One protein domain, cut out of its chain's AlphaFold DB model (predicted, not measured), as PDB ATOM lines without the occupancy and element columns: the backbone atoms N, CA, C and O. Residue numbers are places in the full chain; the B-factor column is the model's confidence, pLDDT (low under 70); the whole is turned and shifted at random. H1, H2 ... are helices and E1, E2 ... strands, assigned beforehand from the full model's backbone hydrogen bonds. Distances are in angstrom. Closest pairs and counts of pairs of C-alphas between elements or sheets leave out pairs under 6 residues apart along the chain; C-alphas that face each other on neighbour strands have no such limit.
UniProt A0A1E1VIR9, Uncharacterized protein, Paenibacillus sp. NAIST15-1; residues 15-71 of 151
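Overview. This is residues 15 to 71 of the 151 residues of an uncharacterized protein of Paenibacillus sp. NAIST15-1 (UniProt A0A1E1VIR9). Two small three-stranded sheets stand next to each other, linked by the chain at two places; the first, E2, E1 and E6, has the short helix H1 and its loops beyond one end, and from the second, E3, E4 and E5, the turn of residues 44 to 49 sticks out. The printed part has 57 residues, with one named helix and six named strands in the order E1, H1, E2, E3, E4, E5, E6. The sheets run E2 - E1 - E6 and E3 - E4 - E5, both antiparallel throughout, and the class is mostly strand, though 25 residues, under half, are in named elements. The whole is compact, with a radius of gyration of the C-alphas of 11.4 A, yet elongated in outline, with spans of 34 by 21 by 21 A.

Along the chain. E1 is residues 15 to 18, 10.5 A long, with C-alpha 15 at (163.936, 139.493, 162.691). H1 is residues 22 to 25, 5.2 A, and E2 is residues 33 to 35, 6.8 A. E3 is residues 41 to 43, 6.8 A. E4, residues 50 to 54, is the longest strand by residues, 13.1 A, with C-alpha 50 at (159.630, 138.886, 142.848). E5 is residues 61 to 63, 7.0 A, and E6 is residues 67 to 69, 6.6 A, with C-alpha 69 at (168.134, 138.256, 158.823).

Arrangement. In the first sheet E1 is the inner strand, with E2 and E6 as edge strands. E1 and E6 are antiparallel at 147 degrees, with N 17 and O 68 within hydrogen-bond range at 2.9 A. E1 and E2 are antiparallel at 124 degrees, with N 16 and O 34 at 2.8 A. H1 is not on this sheet, but only just, with 4 pairs of C-alphas within 10 A; its closest C-alphas to E1 are those of Ala 24 and Met 18, 5.2 A apart. H1 is too short for any O i to N i+4 pair, and its one O i to N i+3 pair is within range. E3, E4 and E5 form a meander, each strand the antiparallel neighbour of the one before. The pairing on E4 is staggered: residues 50 to 52 pair with E3 and residues 52 to 54 with E5. E3 and E4 are a hairpin at 130 degrees, with N 41 and O 52 at 2.8 A. E4 and E5 are a hairpin at 133 degrees, with N 62 and O 53 at 2.8 A. E5 and E6 meet only through their link, while E1 and E4, for instance, are apart.

Size, cuts and confidence. The C-alphas of Pro 27 and Gly 46 are the two farthest apart, at 34.8 A. The printed part has no cut, and no link is long. Residues 44 to 49 stand free. The mean pLDDT of the printed part is 94.5, and no printed residue is under 70.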
ATOM      1  N   ALA A  15     163.447 138.134 162.546       95.44
ATOM      2  CA  ALA A  15     163.936 139.493 162.691       95.44
ATOM      3  C   ALA A  15     164.869 139.831 161.525       95.44
ATOM      4  O   ALA A  15     165.778 139.061 161.192       95.44
ATOM      5  N   VAL A  16     164.658 140.989 160.910       95.75
ATOM      6  CA  VAL A  16     165.414 141.456 159.749       95.75
ATOM      7  C   VAL A  16     165.730 142.941 159.856       95.75
ATOM      8  O   VAL A  16     165.037 143.693 160.536       95.75
ATOM      9  N   VAL A  17     166.754 143.379 159.135       96.25
ATOM     10  CA  VAL A  17     167.048 144.796 158.894       96.25
ATOM     11  C   VAL A  17     167.047 145.069 157.395       96.25
ATOM     12  O   VAL A  17     167.400 144.196 156.596       96.25
ATOM     13  N   MET A  18     166.637 146.274 157.007       96.75
ATOM     14  CA  MET A  18     166.723 146.722 155.618       96.75
ATOM     15  C   MET A  18     168.172 147.077 155.271       96.75
ATOM     16  O   MET A  18     168.860 147.728 156.058       96.75
ATOM     17  N   HIS A  19     168.636 146.683 154.086       95.88
ATOM     18  CA  HIS A  19     169.951 147.053 153.558       95.88
ATOM     19  C   HIS A  19     169.871 147.349 152.060       95.88
ATOM     20  O   HIS A  19     169.008 146.832 151.360       95.88
ATOM     21  N   THR A  20     170.786 148.187 151.568       94.25
ATOM     22  CA  THR A  20     170.940 148.529 150.137       94.25
ATOM     23  C   THR A  20     169.667 148.986 149.392       94.25
ATOM     24  O   THR A  20     169.623 148.935 148.167       94.25
ATOM     25  N   CYS A  21     168.671 149.524 150.103       93.69
ATOM     26  CA  CYS A  21     167.475 150.176 149.553       93.69
ATOM     27  C   CYS A  21     167.365 151.640 150.018       93.69
ATOM     28  O   CYS A  21     168.050 152.057 150.955       93.69
ATOM     29  N   ILE A  22     166.508 152.434 149.365       93.62
ATOM     30  CA  ILE A  22     166.324 153.850 149.721       93.62
ATOM     31  C   ILE A  22     165.676 154.000 151.100       93.62
ATOM     32  O   ILE A  22     166.041 154.893 151.860       93.62
ATOM     33  N   GLU A  23     164.785 153.076 151.465       93.50
ATOM     34  CA  GLU A  23     164.175 153.002 152.788       93.50
ATOM     35  C   GLU A  23     165.237 152.816 153.872       93.50
ATOM     36  O   GLU A  23     165.158 153.474 154.902       93.50
ATOM     37  N   ALA A  24     166.275 152.007 153.630       93.88
ATOM     38  CA  ALA A  24     167.370 151.827 154.582       93.88
ATOM     39  C   ALA A  24     168.193 153.107 154.794       93.88
ATOM     40  O   ALA A  24     168.830 153.233 155.831       93.88
ATOM     41  N   MET A  25     168.190 154.052 153.848       93.62
ATOM     42  CA  MET A  25     168.878 155.343 153.991       93.62
ATOM     43  C   MET A  25     168.039 156.386 154.741       93.62
ATOM     44  O   MET A  25     168.572 157.424 155.132       93.62
ATOM     45  N   ASN A  26     166.743 156.135 154.954       94.62
ATOM     46  CA  ASN A  26     165.896 157.011 155.755       94.62
ATOM     47  C   ASN A  26     166.325 156.930 157.235       94.62
ATOM     48  O   ASN A  26     166.295 155.834 157.798       94.62
ATOM     49  N   PRO A  27     166.659 158.055 157.901       94.38
ATOM     50  CA  PRO A  27     167.006 158.070 159.324       94.38
ATOM     51  C   PRO A  27     165.974 157.405 160.247       94.38
ATOM     52  O   PRO A  27     166.350 156.875 161.286       94.38
ATOM     53  N   GLU A  28     164.690 157.391 159.875       93.19
ATOM     54  CA  GLU A  28     163.641 156.726 160.661       93.19
ATOM     55  C   GLU A  28     163.710 155.191 160.601       93.19
ATOM     56  O   GLU A  28     163.204 154.508 161.496       93.19
ATOM     57  N   TYR A  29     164.296 154.634 159.536       93.81
ATOM     58  CA  TYR A  29     164.340 153.190 159.272       93.81
ATOM     59  C   TYR A  29     165.760 152.616 159.309       93.81
ATOM     60  O   TYR A  29     165.919 151.395 159.384       93.81
ATOM     61  N   TYR A  30     166.787 153.467 159.283       92.88
ATOM     62  CA  TYR A  30     168.186 153.062 159.327       92.88
ATOM     63  C   TYR A  30     168.474 152.213 160.574       92.88
ATOM     64  O   TYR A  30     168.276 152.650 161.706       92.88
ATOM     65  N   GLY A  31     168.928 150.973 160.361       92.12
ATOM     66  CA  GLY A  31     169.239 150.026 161.438       92.12
ATOM     67  C   GLY A  31     168.026 149.521 162.231       92.12
ATOM     68  O   GLY A  31     168.200 148.807 163.217       92.12
ATOM     69  N   LYS A  32     166.798 149.862 161.823       94.81
ATOM     70  CA  LYS A  32     165.586 149.399 162.497       94.81
ATOM     71  C   LYS A  32     165.386 147.902 162.267       94.81
ATOM     72  O   LYS A  32     165.413 147.427 161.131       94.81
ATOM     73  N   ILE A  33     165.131 147.183 163.359       95.19
ATOM     74  CA  ILE A  33     164.732 145.777 163.318       95.19
ATOM     75  C   ILE A  33     163.243 145.701 162.985       95.19
ATOM     76  O   ILE A  33     162.402 146.300 163.658       95.19
ATOM     77  N   TRP A  34     162.936 144.940 161.945       96.81
ATOM     78  CA  TRP A  34     161.592 144.590 161.521       96.81
ATOM     79  C   TRP A  34     161.354 143.107 161.766       96.81
ATOM     80  O   TRP A  34     162.285 142.305 161.707       96.81
ATOM     81  N   TYR A  35     160.100 142.740 161.996       96.75
ATOM     82  CA  TYR A  35     159.693 141.343 162.087       96.75
ATOM     83  C   TYR A  35     158.877 140.970 160.856       96.75
ATOM     84  O   TYR A  35     157.992 141.719 160.430       96.75
ATOM     85  N   CYS A  36     159.188 139.816 160.273       97.62
ATOM     86  CA  CYS A  36     158.410 139.249 159.183       97.62
ATOM     87  C   CYS A  36     157.002 138.904 159.684       97.62
ATOM     88  O   CYS A  36     156.818 138.010 160.507       97.62
ATOM     89  N   LYS A  37     155.993 139.591 159.155       97.94
ATOM     90  CA  LYS A  37     154.574 139.349 159.435       97.94
ATOM     91  C   LYS A  37     154.052 138.095 158.732       97.94
ATOM     92  O   LYS A  37     153.088 137.486 159.190       97.94
ATOM     93  N   THR A  38     154.670 137.713 157.619       97.56
ATOM     94  CA  THR A  38     154.334 136.514 156.841       97.56
ATOM     95  C   THR A  38     155.590 135.725 156.505       97.56
ATOM     96  O   THR A  38     156.700 136.242 156.602       97.56
ATOM     97  N   ASP A  39     155.411 134.491 156.042       97.50
ATOM     98  CA  ASP A  39     156.439 133.808 155.260       97.50
ATOM     99  C   ASP A  39     156.716 134.569 153.953       97.50
ATOM    100  O   ASP A  39     155.859 135.309 153.448       97.50
ATOM    101  N   GLU A  40     157.914 134.379 153.402       96.31
ATOM    102  CA  GLU A  40     158.250 134.841 152.058       96.31
ATOM    103  C   GLU A  40     157.332 134.184 151.018       96.31
ATOM    104  O   GLU A  40     157.088 132.975 151.025       96.31
ATOM    105  N   PHE A  41     156.842 134.994 150.086       95.12
ATOM    106  CA  PHE A  41     156.006 134.554 148.982       95.12
ATOM    107  C   PHE A  41     156.515 135.119 147.662       95.12
ATOM    108  O   PHE A  41     157.160 136.163 147.589       95.12
ATOM    109  N   THR A  42     156.213 134.411 146.578       95.19
ATOM    110  CA  THR A  42     156.567 134.843 145.229       95.19
ATOM    111  C   THR A  42     155.351 135.428 144.526       95.19
ATOM    112  O   THR A  42     154.286 134.814 144.520       95.19
ATOM    113  N   THR A  43     155.533 136.556 143.844       93.44
ATOM    114  CA  THR A  43     154.553 137.101 142.896       93.44
ATOM    115  C   THR A  43     155.184 137.345 141.523       93.44
ATOM    116  O   THR A  43     156.406 137.336 141.376       93.44
ATOM    117  N   GLY A  44     154.349 137.547 140.503       92.19
ATOM    118  CA  GLY A  44     154.782 137.790 139.126       92.19
ATOM    119  C   GLY A  44     155.190 136.529 138.353       92.19
ATOM    120  O   GLY A  44     155.106 135.401 138.841       92.19
ATOM    121  N   LYS A  45     155.593 136.717 137.090       89.38
ATOM    122  CA  LYS A  45     156.005 135.638 136.173       89.38
ATOM    123  C   LYS A  45     157.198 136.072 135.323       89.38
ATOM    124  O   LYS A  45     157.330 137.243 134.974       89.38
ATOM    125  N   GLY A  46     158.042 135.109 134.950       91.12
ATOM    126  CA  GLY A  46     159.211 135.350 134.101       91.12
ATOM    127  C   GLY A  46     160.172 136.364 134.722       91.12
ATOM    128  O   GLY A  46     160.557 136.226 135.880       91.12
ATOM    129  N   VAL A  47     160.528 137.393 133.953       87.81
ATOM    130  CA  VAL A  47     161.435 138.472 134.383       87.81
ATOM    131  C   VAL A  47     160.854 139.369 135.482       87.81
ATOM    132  O   VAL A  47     161.607 140.077 136.135       87.81
ATOM    133  N   TYR A  48     159.540 139.309 135.722       89.62
ATOM    134  CA  TYR A  48     158.852 140.077 136.766       89.62
ATOM    135  C   TYR A  48     158.631 139.271 138.052       89.62
ATOM    136  O   TYR A  48     157.829 139.663 138.897       89.62
ATOM    137  N   LYS A  49     159.269 138.102 138.187       93.19
ATOM    138  CA  LYS A  49     159.163 137.276 139.392       93.19
ATOM    139  C   LYS A  49     159.863 137.981 140.558       93.19
ATOM    140  O   LYS A  49     161.050 138.277 140.468       93.19
ATOM    141  N   GLN A  50     159.142 138.199 141.651       93.06
ATOM    142  CA  GLN A  50     159.630 138.886 142.848       93.06
ATOM    143  C   GLN A  50     159.387 138.037 144.092       93.06
ATOM    144  O   GLN A  50     158.341 137.395 144.203       93.06
ATOM    145  N   GLN A  51     160.345 138.050 145.018       95.38
ATOM    146  CA  GLN A  51     160.233 137.428 146.338       95.38
ATOM    147  C   GLN A  51     159.961 138.521 147.363       95.38
ATOM    148  O   GLN A  51     160.706 139.499 147.447       95.38
ATOM    149  N   LEU A  52     158.855 138.379 148.082       96.06
ATOM    150  CA  LEU A  52     158.283 139.421 148.913       96.06
ATOM    151  C   LEU A  52     157.922 138.883 150.292       96.06
ATOM    152  O   LEU A  52     157.613 137.707 150.456       96.06
ATOM    153  N   VAL A  53     157.894 139.776 151.273       97.69
ATOM    154  CA  VAL A  53     157.401 139.507 152.625       97.69
ATOM    155  C   VAL A  53     156.640 140.725 153.141       97.69
ATOM    156  O   VAL A  53     156.926 141.849 152.732       97.69
ATOM    157  N   PHE A  54     155.665 140.538 154.028       98.00
ATOM    158  CA  PHE A  54     155.110 141.661 154.788       98.00
ATOM    159  C   PHE A  54     155.902 141.850 156.078       98.00
ATOM    160  O   PHE A  54     156.220 140.871 156.748       98.00
ATOM    161  N   LEU A  55     156.195 143.097 156.442       97.94
ATOM    162  CA  LEU A  55     156.874 143.443 157.692       97.94
ATOM    163  C   LEU A  55     155.886 144.097 158.662       97.94
ATOM    164  O   LEU A  55     155.007 144.856 158.245       97.94
ATOM    165  N   ASP A  56     156.021 143.824 159.956       97.31
ATOM    166  CA  ASP A  56     155.158 144.432 160.968       97.31
ATOM    167  C   ASP A  56     155.364 145.949 161.052       97.31
ATOM    168  O   ASP A  56     156.470 146.445 161.258       97.31
ATOM    169  N   GLY A  57     154.275 146.704 160.890       94.62
ATOM    170  CA  GLY A  57     154.291 148.167 160.933       94.62
ATOM    171  C   GLY A  57     154.847 148.853 159.678       94.62
ATOM    172  O   GLY A  57     154.921 150.080 159.667       94.62
ATOM    173  N   PHE A  58     155.213 148.107 158.630       96.00
ATOM    174  CA  PHE A  58     155.557 148.670 157.320       96.00
ATOM    175  C   PHE A  58     154.352 148.573 156.379       96.00
ATOM    176  O   PHE A  58     153.684 147.539 156.301       96.00
ATOM    177  N   SER A  59     154.050 149.655 155.665       93.00
ATOM    178  CA  SER A  59     152.930 149.668 154.723       93.00
ATOM    179  C   SER A  59     153.360 149.048 153.395       93.00
ATOM    180  O   SER A  59     154.095 149.663 152.628       93.00
ATOM    181  N   GLY A  60     152.894 147.827 153.126       93.19
ATOM    182  CA  GLY A  60     153.151 147.100 151.881       93.19
ATOM    183  C   GLY A  60     154.063 145.885 152.053       93.19
ATOM    184  O   GLY A  60     154.542 145.582 153.146       93.19
ATOM    185  N   SER A  61     154.251 145.151 150.960       94.88
ATOM    186  CA  SER A  61     155.208 144.051 150.893       94.88
ATOM    187  C   SER A  61     156.587 144.562 150.477       94.88
ATOM    188  O   SER A  61     156.708 145.548 149.753       94.88
ATOM    189  N   PHE A  62     157.631 143.886 150.944       96.69
ATOM    190  CA  PHE A  62     159.019 144.296 150.778       96.69
ATOM    191  C   PHE A  62     159.835 143.206 150.088       96.69
ATOM    192  O   PHE A  62     159.615 142.021 150.335       96.69
ATOM    193  N   LEU A  63     160.777 143.604 149.234       95.50
ATOM    194  CA  LEU A  63     161.655 142.682 148.511       95.50
ATOM    195  C   LEU A  63     162.668 142.048 149.463       95.50
ATOM    196  O   LEU A  63     163.433 142.744 150.130       95.50
ATOM    197  N   THR A  64     162.698 140.717 149.497       95.25
ATOM    198  CA  THR A  64     163.536 139.986 150.457       95.25
ATOM    199  C   THR A  64     165.031 140.108 150.174       95.25
ATOM    200  O   THR A  64     165.838 139.960 151.086       95.25
ATOM    201  N   GLU A  65     165.425 140.479 148.952       93.88
ATOM    202  CA  GLU A  65     166.828 140.732 148.598       93.88
ATOM    203  C   GLU A  65     167.446 141.940 149.323       93.88
ATOM    204  O   GLU A  65     168.662 141.971 149.520       93.88
ATOM    205  N   PHE A  66     166.612 142.890 149.761       95.81
ATOM    206  CA  PHE A  66     167.005 144.066 150.544       95.81
ATOM    207  C   PHE A  66     166.817 143.860 152.050       95.81
ATOM    208  O   PHE A  66     166.857 144.815 152.825       95.81
ATOM    209  N   LEU A  67     166.594 142.617 152.483       95.69
ATOM    210  CA  LEU A  67     166.486 142.248 153.887       95.69
ATOM    211  C   LEU A  67     167.665 141.372 154.294       95.69
ATOM    212  O   LEU A  67     168.127 140.511 153.547       95.69
ATOM    213  N   GLN A  68     168.155 141.603 155.505       94.81
ATOM    214  CA  GLN A  68     169.168 140.779 156.142       94.81
ATOM    215  C   GLN A  68     168.597 140.246 157.448       94.81
ATOM    216  O   GLN A  68     168.227 141.023 158.326       94.81
ATOM    217  N   LYS A  69     168.539 138.919 157.582       93.56
ATOM    218  CA  LYS A  69     168.134 138.256 158.823       93.56
ATOM    219  C   LYS A  69     169.143 138.542 159.933       93.56
ATOM    220  O   LYS A  69     170.349 138.431 159.712       93.56
ATOM    221  N   VAL A  70     168.646 138.882 161.119       91.69
ATOM    222  CA  VAL A  70     169.452 139.164 162.314       91.69
ATOM    223  C   VAL A  70     169.093 138.199 163.437       91.69
ATOM    224  O   VAL A  70     167.928 137.847 163.625       91.69
ATOM    225  N   ASN A  71     170.096 137.749 164.194       86.00
ATOM    226  CA  ASN A  71     169.877 136.897 165.358       86.00
ATOM    227  C   ASN A  71     169.878 137.733 166.642       86.00
ATOM    228  O   ASN A  71     170.903 137.904 167.296       86.00
TER     229      ASN A  71